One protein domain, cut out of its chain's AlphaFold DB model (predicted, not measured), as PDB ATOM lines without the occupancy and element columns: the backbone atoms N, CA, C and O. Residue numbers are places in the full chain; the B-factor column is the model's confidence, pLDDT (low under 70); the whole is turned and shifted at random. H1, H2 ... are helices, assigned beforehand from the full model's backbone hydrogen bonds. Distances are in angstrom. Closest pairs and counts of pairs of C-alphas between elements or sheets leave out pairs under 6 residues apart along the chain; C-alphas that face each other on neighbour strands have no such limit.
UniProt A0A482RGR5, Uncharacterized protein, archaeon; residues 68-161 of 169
ATOM      1  N   ASP A  68     188.313 179.964 193.004       79.31
ATOM      2  CA  ASP A  68     188.289 180.391 194.404       79.31
ATOM      3  C   ASP A  68     187.171 181.420 194.657       79.31
ATOM      4  O   ASP A  68     187.296 182.599 194.326       79.31
ATOM      5  N   SER A  69     186.080 180.982 195.290       73.25
ATOM      6  CA  SER A  69     184.952 181.841 195.676       73.25
ATOM      7  C   SER A  69     185.244 182.726 196.893       73.25
ATOM      8  O   SER A  69     184.525 183.697 197.137       73.25
ATOM      9  N   THR A  70     186.299 182.418 197.656       79.69
ATOM     10  CA  THR A  70     186.664 183.144 198.883       79.69
ATOM     11  C   THR A  70     187.594 184.327 198.627       79.69
ATOM     12  O   THR A  70     187.818 185.134 199.529       79.69
ATOM     13  N   TYR A  71     188.136 184.442 197.406       78.25
ATOM     14  CA  TYR A  71     189.148 185.424 196.995       78.25
ATOM     15  C   TYR A  71     190.428 185.424 197.846       78.25
ATOM     16  O   TYR A  71     191.280 186.305 197.696       78.25
ATOM     17  N   LEU A  72     190.617 184.426 198.711       82.56
ATOM     18  CA  LEU A  72     191.743 184.368 199.629       82.56
ATOM     19  C   LEU A  72     193.045 184.029 198.887       82.56
ATOM     20  O   LEU A  72     194.084 184.633 199.169       82.56
ATOM     21  N   LEU A  73     193.002 183.126 197.898       83.25
ATOM     22  CA  LEU A  73     194.178 182.756 197.099       83.25
ATOM     23  C   LEU A  73     194.700 183.915 196.225       83.25
ATOM     24  O   LEU A  73     195.915 184.158 196.250       83.25
ATOM     25  N   PRO A  74     193.852 184.674 195.499       80.94
ATOM     26  CA  PRO A  74     194.277 185.881 194.789       80.94
ATOM     27  C   PRO A  74     194.920 186.926 195.708       80.94
ATOM     28  O   PRO A  74     195.958 187.498 195.362       80.94
ATOM     29  N   ILE A  75     194.355 187.144 196.902       83.94
ATOM     30  CA  ILE A  75     194.894 188.104 197.878       83.94
ATOM     31  C   ILE A  75     196.286 187.670 198.355       83.94
ATOM     32  O   ILE A  75     197.234 188.459 198.300       83.94
ATOM     33  N   LEU A  76     196.446 186.410 198.771       85.12
ATOM     34  CA  LEU A  76     197.743 185.876 199.204       85.12
ATOM     35  C   LEU A  76     198.785 185.926 198.081       85.12
ATOM     36  O   LEU A  76     199.965 186.196 198.324       85.12
ATOM     37  N   SER A  77     198.347 185.710 196.844       83.94
ATOM     38  CA  SER A  77     199.199 185.755 195.655       83.94
ATOM     39  C   SER A  77     199.699 187.170 195.358       83.94
ATOM     40  O   SER A  77     200.877 187.360 195.046       83.94
ATOM     41  N   GLY A  78     198.840 188.181 195.524       82.62
ATOM     42  CA  GLY A  78     199.228 189.590 195.447       82.62
ATOM     43  C   GLY A  78     200.202 189.991 196.561       82.62
ATOM     44  O   GLY A  78     201.200 190.666 196.297       82.62
ATOM     45  N   LEU A  79     199.969 189.525 197.792       86.00
ATOM     46  CA  LEU A  79     200.847 189.786 198.940       86.00
ATOM     47  C   LEU A  79     202.237 189.154 198.780       86.00
ATOM     48  O   LEU A  79     203.251 189.814 199.015       86.00
ATOM     49  N   THR A  80     202.312 187.896 198.348       84.44
ATOM     50  CA  THR A  80     203.595 187.204 198.120       84.44
ATOM     51  C   THR A  80     204.381 187.795 196.949       84.44
ATOM     52  O   THR A  80     205.614 187.844 197.001       84.44
ATOM     53  N   TRP A  81     203.696 188.311 195.924       82.69
ATOM     54  CA  TRP A  81     204.326 189.090 194.856       82.69
ATOM     55  C   TRP A  81     204.924 190.403 195.376       82.69
ATOM     56  O   TRP A  81     206.094 190.699 195.120       82.69
ATOM     57  N   LEU A  82     204.151 191.172 196.151       82.38
ATOM     58  CA  LEU A  82     204.636 192.402 196.783       82.38
ATOM     59  C   LEU A  82     205.878 192.143 197.630       82.38
ATOM     60  O   LEU A  82     206.873 192.857 197.506       82.38
ATOM     61  N   TRP A  83     205.843 191.076 198.423       83.69
ATOM     62  CA  TRP A  83     206.970 190.660 199.243       83.69
ATOM     63  C   TRP A  83     208.217 190.358 198.401       83.69
ATOM     64  O   TRP A  83     209.314 190.819 198.726       83.69
ATOM     65  N   ASN A  84     208.069 189.636 197.284       80.69
ATOM     66  CA  ASN A  84     209.175 189.375 196.359       80.69
ATOM     67  C   ASN A  84     209.781 190.668 195.803       80.69
ATOM     68  O   ASN A  84     211.005 190.819 195.785       80.69
ATOM     69  N   VAL A  85     208.943 191.621 195.392       78.25
ATOM     70  CA  VAL A  85     209.419 192.904 194.860       78.25
ATOM     71  C   VAL A  85     210.126 193.723 195.936       78.25
ATOM     72  O   VAL A  85     211.175 194.304 195.659       78.25
ATOM     73  N   GLU A  86     209.622 193.748 197.169       79.81
ATOM     74  CA  GLU A  86     210.284 194.459 198.266       79.81
ATOM     75  C   GLU A  86     211.631 193.831 198.643       79.81
ATOM     76  O   GLU A  86     212.614 194.554 198.842       79.81
ATOM     77  N   LEU A  87     211.726 192.498 198.655       75.56
ATOM     78  CA  LEU A  87     212.997 191.803 198.866       75.56
ATOM     79  C   LEU A  87     213.982 192.008 197.707       75.56
ATOM     80  O   LEU A  87     215.186 192.152 197.952       75.56
ATOM     81  N   GLY A  88     213.495 192.025 196.467       66.62
ATOM     82  CA  GLY A  88     214.303 192.228 195.265       66.62
ATOM     83  C   GLY A  88     214.745 193.680 195.063       66.62
ATOM     84  O   GLY A  88     215.816 193.926 194.502       66.62
ATOM     85  N   ALA A  89     213.980 194.653 195.568       63.53
ATOM     86  CA  ALA A  89     214.244 196.079 195.381       63.53
ATOM     87  C   ALA A  89     215.638 196.505 195.873       63.53
ATOM     88  O   ALA A  89     216.276 197.349 195.246       63.53
ATOM     89  N   GLY A  90     216.133 195.892 196.952       56.38
ATOM     90  CA  GLY A  90     217.460 196.181 197.506       56.38
ATOM     91  C   GLY A  90     218.636 195.576 196.731       56.38
ATOM     92  O   GLY A  90     219.774 195.950 196.993       56.38
ATOM     93  N   VAL A  91     218.384 194.645 195.801       57.53
ATOM     94  CA  VAL A  91     219.431 193.922 195.054       57.53
ATOM     95  C   VAL A  91     219.666 194.525 193.665       57.53
ATOM     96  O   VAL A  91     220.789 194.483 193.174       57.53
ATOM     97  N   TYR A  92     218.638 195.108 193.039       52.38
ATOM     98  CA  TYR A  92     218.691 195.497 191.620       52.38
ATOM     99  C   TYR A  92     218.519 196.998 191.342       52.38
ATOM    100  O   TYR A  92     218.901 197.459 190.268       52.38
ATOM    101  N   TYR A  93     217.969 197.788 192.271       55.78
ATOM    102  CA  TYR A  93     217.555 199.166 191.979       55.78
ATOM    103  C   TYR A  93     218.337 200.193 192.802       55.78
ATOM    104  O   TYR A  93     217.892 200.652 193.849       55.78
ATOM    105  N   HIS A  94     219.502 200.598 192.290       56.78
ATOM    106  CA  HIS A  94     220.367 201.585 192.946       56.78
ATOM    107  C   HIS A  94     219.967 203.054 192.710       56.78
ATOM    108  O   HIS A  94     220.500 203.926 193.389       56.78
ATOM    109  N   HIS A  95     219.044 203.355 191.781       56.03
ATOM    110  CA  HIS A  95     218.730 204.755 191.443       56.03
ATOM    111  C   HIS A  95     217.240 205.071 191.165       56.03
ATOM    112  O   HIS A  95     216.819 206.195 191.401       56.03
ATOM    113  N   HIS A  96     216.395 204.100 190.772       61.22
ATOM    114  CA  HIS A  96     214.964 204.336 190.468       61.22
ATOM    115  C   HIS A  96     214.057 203.210 190.994       61.22
ATOM    116  O   HIS A  96     213.555 202.386 190.234       61.22
ATOM    117  N   TRP A  97     213.842 203.153 192.309       68.19
ATOM    118  CA  TRP A  97     213.048 202.087 192.940       68.19
ATOM    119  C   TRP A  97     211.559 202.433 193.122       68.19
ATOM    120  O   TRP A  97     210.759 201.545 193.408       68.19
ATOM    121  N   TYR A  98     211.162 203.699 192.952       71.75
ATOM    122  CA  TYR A  98     209.774 204.136 193.148       71.75
ATOM    123  C   TYR A  98     208.824 203.582 192.074       71.75
ATOM    124  O   TYR A  98     207.819 202.957 192.403       71.75
ATOM    125  N   ALA A  99     209.182 203.736 190.795       72.81
ATOM    126  CA  ALA A  99     208.396 203.239 189.665       72.81
ATOM    127  C   ALA A  99     208.148 201.714 189.699       72.81
ATOM    128  O   ALA A  99     206.985 201.317 189.608       72.81
ATOM    129  N   PRO A 100     209.156 200.837 189.902       71.00
ATOM    130  CA  PRO A 100     208.921 199.392 189.960       71.00
ATOM    131  C   PRO A 100     208.110 198.961 191.191       71.00
ATOM    132  O   PRO A 100     207.298 198.045 191.086       71.00
ATOM    133  N   LYS A 101     208.260 199.631 192.345       73.50
ATOM    134  CA  LYS A 101     207.417 199.343 193.520       73.50
ATOM    135  C   LYS A 101     205.964 199.747 193.296       73.50
ATOM    136  O   LYS A 101     205.065 199.002 193.677       73.50
ATOM    137  N   LEU A 102     205.725 200.908 192.684       80.62
ATOM    138  CA  LEU A 102     204.373 201.348 192.352       80.62
ATOM    139  C   LEU A 102     203.735 200.412 191.320       80.62
ATOM    140  O   LEU A 102     202.616 199.959 191.537       80.62
ATOM    141  N   ALA A 103     204.467 200.053 190.264       77.44
ATOM    142  CA  ALA A 103     204.012 199.084 189.273       77.44
ATOM    143  C   ALA A 103     203.662 197.740 189.928       77.44
ATOM    144  O   ALA A 103     202.592 197.206 189.677       77.44
ATOM    145  N   ALA A 104     204.495 197.228 190.838       76.19
ATOM    146  CA  ALA A 104     204.201 195.991 191.552       76.19
ATOM    147  C   ALA A 104     202.936 196.068 192.418       76.19
ATOM    148  O   ALA A 104     202.187 195.095 192.456       76.19
ATOM    149  N   ARG A 105     202.676 197.207 193.076       80.56
ATOM    150  CA  ARG A 105     201.446 197.461 193.853       80.56
ATOM    151  C   ARG A 105     200.209 197.521 192.972       80.56
ATOM    152  O   ARG A 105     199.215 196.870 193.270       80.56
ATOM    153  N   VAL A 106     200.287 198.247 191.862       81.00
ATOM    154  CA  VAL A 106     199.189 198.321 190.894       81.00
ATOM    155  C   VAL A 106     198.924 196.943 190.289       81.00
ATOM    156  O   VAL A 106     197.780 196.509 190.239       81.00
ATOM    157  N   MET A 107     199.978 196.216 189.913       78.75
ATOM    158  CA  MET A 107     199.876 194.874 189.343       78.75
ATOM    159  C   MET A 107     199.300 193.863 190.330       78.75
ATOM    160  O   MET A 107     198.500 193.041 189.914       78.75
ATOM    161  N   SER A 108     199.655 193.921 191.616       78.81
ATOM    162  CA  SER A 108     199.109 192.995 192.624       78.81
ATOM    163  C   SER A 108     197.624 193.236 192.891       78.81
ATOM    164  O   SER A 108     196.888 192.270 193.054       78.81
ATOM    165  N   VAL A 109     197.159 194.489 192.850       82.06
ATOM    166  CA  VAL A 109     195.719 194.796 192.922       82.06
ATOM    167  C   VAL A 109     195.002 194.403 191.626       82.06
ATOM    168  O   VAL A 109     193.939 193.793 191.680       82.06
ATOM    169  N   ALA A 110     195.594 194.686 190.461       80.69
ATOM    170  CA  ALA A 110     195.032 194.325 189.157       80.69
ATOM    171  C   ALA A 110     195.003 192.806 188.912       80.69
ATOM    172  O   ALA A 110     194.149 192.315 188.177       80.69
ATOM    173  N   PHE A 111     195.905 192.052 189.548       74.69
ATOM    174  CA  PHE A 111     195.943 190.594 189.457       74.69
ATOM    175  C   PHE A 111     194.691 189.952 190.051       74.69
ATOM    176  O   PHE A 111     194.256 188.926 189.543       74.69
ATOM    177  N   ILE A 112     194.091 190.547 191.088       79.44
ATOM    178  CA  ILE A 112     192.940 189.972 191.797       79.44
ATOM    179  C   ILE A 112     191.745 189.742 190.851       79.44
ATOM    180  O   ILE A 112     191.330 188.593 190.729       79.44
ATOM    181  N   PRO A 113     191.217 190.748 190.122       79.38
ATOM    182  CA  PRO A 113     190.125 190.515 189.177       79.38
ATOM    183  C   PRO A 113     190.566 189.725 187.938       79.38
ATOM    184  O   PRO A 113     189.776 188.963 187.394       79.38
ATOM    185  N   LEU A 114     191.819 189.876 187.494       75.44
ATOM    186  CA  LEU A 114     192.324 189.198 186.297       75.44
ATOM    187  C   LEU A 114     192.487 187.687 186.498       75.44
ATOM    188  O   LEU A 114     192.358 186.913 185.554       75.44
ATOM    189  N   THR A 115     192.775 187.268 187.726       73.06
ATOM    190  CA  THR A 115     192.965 185.857 188.075       73.06
ATOM    191  C   THR A 115     191.740 185.243 188.746       73.06
ATOM    192  O   THR A 115     191.703 184.031 188.922       73.06
ATOM    193  N   ALA A 116     190.701 186.031 189.040       73.06
ATOM    194  CA  ALA A 116     189.469 185.565 189.678       73.06
ATOM    195  C   ALA A 116     188.716 184.484 188.886       73.06
ATOM    196  O   ALA A 116     187.859 183.826 189.452       73.06
ATOM    197  N   THR A 117     189.004 184.292 187.596       79.75
ATOM    198  CA  THR A 117     188.398 183.233 186.770       79.75
ATOM    199  C   THR A 117     189.294 182.008 186.608       79.75
ATOM    200  O   THR A 117     188.942 181.096 185.864       79.75
ATOM    201  N   LEU A 118     190.477 181.998 187.227       81.31
ATOM    202  CA  LEU A 118     191.437 180.907 187.104       81.31
ATOM    203  C   LEU A 118     191.186 179.818 188.160       81.31
ATOM    204  O   LEU A 118     190.759 180.132 189.276       81.31
ATOM    205  N   PRO A 119     191.492 178.551 187.832       84.44
ATOM    206  CA  PRO A 119     191.427 177.447 188.776       84.44
ATOM    207  C   PRO A 119     192.423 177.656 189.921       84.44
ATOM    208  O   PRO A 119     193.534 178.174 189.726       84.44
ATOM    209  N   SER A 120     192.037 177.233 191.124       83.00
ATOM    210  CA  SER A 120     192.823 177.405 192.353       83.00
ATOM    211  C   SER A 120     194.227 176.767 192.266       83.00
ATOM    212  O   SER A 120     195.182 177.305 192.835       83.00
ATOM    213  N   GLY A 121     194.415 175.714 191.460       83.31
ATOM    214  CA  GLY A 121     195.713 175.068 191.217       83.31
ATOM    215  C   GLY A 121     196.799 175.995 190.645       83.31
ATOM    216  O   GLY A 121     197.971 175.898 191.026       83.31
ATOM    217  N   VAL A 122     196.426 176.971 189.810       85.56
ATOM    218  CA  VAL A 122     197.374 177.971 189.278       85.56
ATOM    219  C   VAL A 122     197.920 178.856 190.403       85.56
ATOM    220  O   VAL A 122     199.108 179.190 190.425       85.56
ATOM    221  N   PHE A 123     197.078 179.189 191.383       84.38
ATOM    222  CA  PHE A 123     197.484 179.976 192.541       84.38
ATOM    223  C   PHE A 123     198.379 179.191 193.496       84.38
ATOM    224  O   PHE A 123     199.327 179.758 194.033       84.38
ATOM    225  N   VAL A 124     198.144 177.889 193.675       84.38
ATOM    226  CA  VAL A 124     199.021 177.027 194.489       84.38
ATOM    227  C   VAL A 124     200.433 176.991 193.902       84.38
ATOM    228  O   VAL A 124     201.412 177.201 194.628       84.38
ATOM    229  N   PHE A 125     200.546 176.809 192.583       86.12
ATOM    230  CA  PHE A 125     201.825 176.916 191.881       86.12
ATOM    231  C   PHE A 125     202.473 178.291 192.110       86.12
ATOM    232  O   PHE A 125     203.650 178.378 192.481       86.12
ATOM    233  N   TRP A 126     201.703 179.366 191.931       85.31
ATOM    234  CA  TRP A 126     202.200 180.732 192.072       85.31
ATOM    235  C   TRP A 126     202.712 181.027 193.482       85.31
ATOM    236  O   TRP A 126     203.827 181.530 193.643       85.31
ATOM    237  N   LEU A 127     201.932 180.691 194.507       85.69
ATOM    238  CA  LEU A 127     202.293 180.881 195.908       85.69
ATOM    239  C   LEU A 127     203.556 180.095 196.251       85.69
ATOM    240  O   LEU A 127     204.497 180.662 196.803       85.69
ATOM    241  N   THR A 128     203.621 178.825 195.857       86.62
ATOM    242  CA  THR A 128     204.773 177.960 196.142       86.62
ATOM    243  C   THR A 128     206.044 178.478 195.472       86.62
ATOM    244  O   THR A 128     207.097 178.555 196.108       86.62
ATOM    245  N   SER A 129     205.953 178.905 194.209       85.94
ATOM    246  CA  SER A 129     207.080 179.488 193.474       85.94
ATOM    247  C   SER A 129     207.584 180.781 194.129       85.94
ATOM    248  O   SER A 129     208.788 180.940 194.366       85.94
ATOM    249  N   ASN A 130     206.667 181.680 194.504       86.50
ATOM    250  CA  ASN A 130     207.011 182.918 195.202       86.50
ATOM    251  C   ASN A 130     207.622 182.651 196.584       86.50
ATOM    252  O   ASN A 130     208.606 183.299 196.941       86.50
ATOM    253  N   LEU A 131     207.093 181.690 197.343       87.38
ATOM    254  CA  LEU A 131     207.648 181.277 198.634       87.38
ATOM    255  C   LEU A 131     209.049 180.689 198.480       87.38
ATOM    256  O   LEU A 131     209.946 181.045 199.241       87.38
ATOM    257  N   PHE A 132     209.272 179.851 197.469       88.00
ATOM    258  CA  PHE A 132     210.597 179.314 197.179       88.00
ATOM    259  C   PHE A 132     211.589 180.425 196.811       88.00
ATOM    260  O   PHE A 132     212.732 180.411 197.273       88.00
ATOM    261  N   ALA A 133     211.167 181.416 196.021       84.19
ATOM    262  CA  ALA A 133     211.990 182.580 195.704       84.19
ATOM    263  C   ALA A 133     212.357 183.380 196.966       84.19
ATOM    264  O   ALA A 133     213.540 183.642 197.198       84.19
ATOM    265  N   ILE A 134     211.374 183.671 197.825       85.19
ATOM    266  CA  ILE A 134     211.575 184.355 199.110       85.19
ATOM    267  C   ILE A 134     212.539 183.571 199.997       85.19
ATOM    268  O   ILE A 134     213.507 184.143 200.503       85.19
ATOM    269  N   ALA A 135     212.306 182.267 200.159       87.25
ATOM    270  CA  ALA A 135     213.139 181.386 200.966       87.25
ATOM    271  C   ALA A 135     214.585 181.401 200.467       87.25
ATOM    272  O   ALA A 135     215.508 181.619 201.252       87.25
ATOM    273  N   ARG A 136     214.793 181.277 199.152       83.06
ATOM    274  CA  ARG A 136     216.126 181.343 198.542       83.06
ATOM    275  C   ARG A 136     216.805 182.681 198.827       83.06
ATOM    276  O   ARG A 136     217.965 182.702 199.235       83.06
ATOM    277  N   THR A 137     216.090 183.796 198.673       81.69
ATOM    278  CA  THR A 137     216.616 185.132 198.991       81.69
ATOM    279  C   THR A 137     216.957 185.277 200.474       81.69
ATOM    280  O   THR A 137     217.991 185.861 200.797       81.69
ATOM    281  N   TYR A 138     216.142 184.735 201.379       83.25
ATOM    282  CA  TYR A 138     216.398 184.762 202.821       83.25
ATOM    283  C   TYR A 138     217.605 183.917 203.216       83.25
ATOM    284  O   TYR A 138     218.490 184.415 203.912       83.25
ATOM    285  N   ILE A 139     217.689 182.681 202.720       84.19
ATOM    286  CA  ILE A 139     218.842 181.798 202.934       84.19
ATOM    287  C   ILE A 139     220.111 182.505 202.452       84.19
ATOM    288  O   ILE A 139     221.095 182.588 203.181       84.19
ATOM    289  N   MET A 140     220.059 183.131 201.276       78.88
ATOM    290  CA  MET A 140     221.167 183.917 200.738       78.88
ATOM    291  C   MET A 140     221.452 185.211 201.492       78.88
ATOM    292  O   MET A 140     222.452 185.839 201.180       78.88
ATOM    293  N   ARG A 141     220.644 185.657 202.454       75.88
ATOM    294  CA  ARG A 141     220.973 186.788 203.344       75.88
ATOM    295  C   ARG A 141     221.639 186.332 204.642       75.88
ATOM    296  O   ARG A 141     222.311 187.137 205.283       75.88
ATOM    297  N   LEU A 142     221.501 185.060 205.011       81.06
ATOM    298  CA  LEU A 142     222.150 184.493 206.187       81.06
ATOM    299  C   LEU A 142     223.642 184.274 205.909       81.06
ATOM    300  O   LEU A 142     224.028 183.501 205.033       81.06
ATOM    301  N   ASN A 143     224.500 184.922 206.700       70.56
ATOM    302  CA  ASN A 143     225.954 184.774 206.569       70.56
ATOM    303  C   ASN A 143     226.412 183.323 206.798       70.56
ATOM    304  O   ASN A 143     227.364 182.888 206.165       70.56
ATOM    305  N   ALA A 144     225.708 182.553 207.636       73.25
ATOM    306  CA  ALA A 144     226.005 181.138 207.865       73.25
ATOM    307  C   ALA A 144     225.847 180.289 206.591       73.25
ATOM    308  O   ALA A 144     226.719 179.485 206.275       73.25
ATOM    309  N   ALA A 145     224.782 180.518 205.817       73.44
ATOM    310  CA  ALA A 145     224.573 179.829 204.547       73.44
ATOM    311  C   ALA A 145     225.597 180.268 203.489       73.44
ATOM    312  O   ALA A 145     226.088 179.438 202.731       73.44
ATOM    313  N   ARG A 146     225.974 181.555 203.471       70.75
ATOM    314  CA  ARG A 146     227.034 182.068 202.584       70.75
ATOM    315  C   ARG A 146     228.398 181.454 202.892       70.75
ATOM    316  O   ARG A 146     229.092 181.060 201.965       70.75
ATOM    317  N   ASN A 147     228.734 181.317 204.175       70.50
ATOM    318  CA  ASN A 147     229.978 180.688 204.623       70.50
ATOM    319  C   ASN A 147     230.031 179.206 204.247       70.50
ATOM    320  O   ASN A 147     231.073 178.729 203.809       70.50
ATOM    321  N   LEU A 148     228.907 178.492 204.376       77.88
ATOM    322  CA  LEU A 148     228.806 177.087 203.977       77.88
ATOM    323  C   LEU A 148     228.931 176.904 202.456       77.88
ATOM    324  O   LEU A 148     229.533 175.940 201.998       77.88
ATOM    325  N   LEU A 149     228.380 177.837 201.674       75.06
ATOM    326  CA  LEU A 149     228.381 177.802 200.207       75.06
ATOM    327  C   LEU A 149     229.574 178.534 199.569       75.06
ATOM    328  O   LEU A 149     229.571 178.746 198.358       75.06
ATOM    329  N   LEU A 150     230.579 178.935 200.360       73.69
ATOM    330  CA  LEU A 150     231.772 179.673 199.909       73.69
ATOM    331  C   LEU A 150     231.453 180.954 199.111       73.69
ATOM    332  O   LEU A 150     232.239 181.401 198.275       73.69
ATOM    333  N   VAL A 151     230.298 181.568 199.368       75.69
ATOM    334  CA  VAL A 151     229.911 182.833 198.742       75.69
ATOM    335  C   VAL A 151     230.601 183.969 199.502       75.69
ATOM    336  O   VAL A 151     230.372 184.092 200.709       75.69
ATOM    337  N   PRO A 152     231.414 184.820 198.840       66.56
ATOM    338  CA  PRO A 152     232.161 185.877 199.516       66.56
ATOM    339  C   PRO A 152     231.214 186.808 200.274       66.56
ATOM    340  O   PRO A 152     230.219 187.305 199.730       66.56
ATOM    341  N   LEU A 153     231.509 187.043 201.555       73.69
ATOM    342  CA  LEU A 153     230.682 187.909 202.380       73.69
ATOM    343  C   LEU A 153     230.861 189.362 201.942       73.69
ATOM    344  O   LEU A 153     231.929 189.790 201.511       73.69
ATOM    345  N   ALA A 154     229.828 190.176 202.161       68.44
ATOM    346  CA  ALA A 154     229.896 191.612 201.894       68.44
ATOM    347  C   ALA A 154     231.075 192.299 202.621       68.44
ATOM    348  O   ALA A 154     231.638 193.266 202.112       68.44
ATOM    349  N   LYS A 155     231.480 191.775 203.789       67.44
ATOM    350  CA  LYS A 155     232.640 192.254 204.557       67.44
ATOM    351  C   LYS A 155     233.969 191.970 203.849       67.44
ATOM    352  O   LYS A 155     234.844 192.832 203.843       67.44
ATOM    353  N   ASP A 156     234.094 190.807 203.214       70.12
ATOM    354  CA  ASP A 156     235.305 190.413 202.490       70.12
ATOM    355  C   ASP A 156     235.465 191.260 201.224       70.12
ATOM    356  O   ASP A 156     236.540 191.792 200.957       70.12
ATOM    357  N   VAL A 157     234.363 191.498 200.503       70.38
ATOM    358  CA  VAL A 157     234.341 192.379 199.322       70.38
ATOM    359  C   VAL A 157     234.674 193.831 199.688       70.38
ATOM    360  O   VAL A 157     235.409 194.496 198.957       70.38
ATOM    361  N   ALA A 158     234.186 194.329 200.830       73.44
ATOM    362  CA  ALA A 158     234.536 195.665 201.314       73.44
ATOM    363  C   ALA A 158     236.044 195.787 201.583       73.44
ATOM    364  O   ALA A 158     236.666 196.751 201.145       73.44
ATOM    365  N   LYS A 159     236.652 194.767 202.204       73.94
ATOM    366  CA  LYS A 159     238.096 194.724 202.481       73.94
ATOM    367  C   LYS A 159     238.942 194.766 201.199       73.94
ATOM    368  O   LYS A 159     239.963 195.447 201.175       73.94
ATOM    369  N   LEU A 160     238.489 194.113 200.126       72.31
ATOM    370  CA  LEU A 160     239.163 194.118 198.820       72.31
ATOM    371  C   LEU A 160     239.116 195.481 198.112       72.31
ATOM    372  O   LEU A 160     240.028 195.806 197.359       72.31
ATOM    373  N   LYS A 161     238.092 196.306 198.366       73.69
ATOM    374  CA  LYS A 161     237.948 197.630 197.734       73.69
ATOM    375  C   LYS A 161     239.007 198.638 198.197       73.69
ATOM    376  O   LYS A 161     239.265 199.614 197.499       73.69
TER     377      LYS A 161
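AT A GLANCE: This is residues 68 to 161 of the 169 residues of an uncharacterized protein of archaeon (UniProt A0A482RGR5). Three long helices lie side by side in a flat layer that fans open toward one end, with H1 in the middle between H2 and H3. Past the far end of H3 the short helices H4 and H5 make a thin tail, whose residues 155 to 161 stick out. The printed part has 94 residues with five named helices, H1 to H5 in chain order, and no named strand; its class is all helix. It is loose, with a radius of gyration of the C-alphas of 16.9 A, and spans 54 by 30 by 13 A.

HOW THE PARTS SIT: H1, residues 72 to 92, touches H2, residues 98 to 115, at a shallow tilt of 20 degrees, opposite ways, as a helical hairpin; their closest C-alphas, those of Gly 78 and Ser 108, are 4.4 A apart. H1 touches H3, residues 120 to 139, at a shallow tilt of 30 degrees, the same way; the closest C-alphas, Ser 77 and Leu 127, are 5.8 A apart. H2 and H3 are apart. H4, residues 143 to 148, is close to H3 but not clearly touching, with the closest C-alphas, Ile 139 and Ala 145, 6.3 A apart, and about perpendicular at 88 degrees. H5, residues 154 to 161, is apart from H4. Each O i to N i+4 pair is within hydrogen-bond range in H3, H4 and H5, against 15 of 17 in H1 and 12 of 14 in H2.

IN THESE COORDINATES: H1 measures 30.2 A from C-alpha 72 at (191.743, 184.368, 199.629) to C-alpha 92. H3 measures 28.4 A and H2 25.3 A, with a kink of 31 degrees in H2 near residue 109. H5 ends at C-alpha 161, (237.948, 197.630, 197.734).

THE WHOLE: The C-alphas farthest apart, Ser 69 and Leu 160, are 55.7 A apart. The printed part has no cut, and the four links are tight. Residues 90 to 96, of which 90 to 92 belong to H1, stand free. Mean pLDDT of the printed part is 77.0; it is under 70 at residues 88 to 97, 152 and 154 to 155.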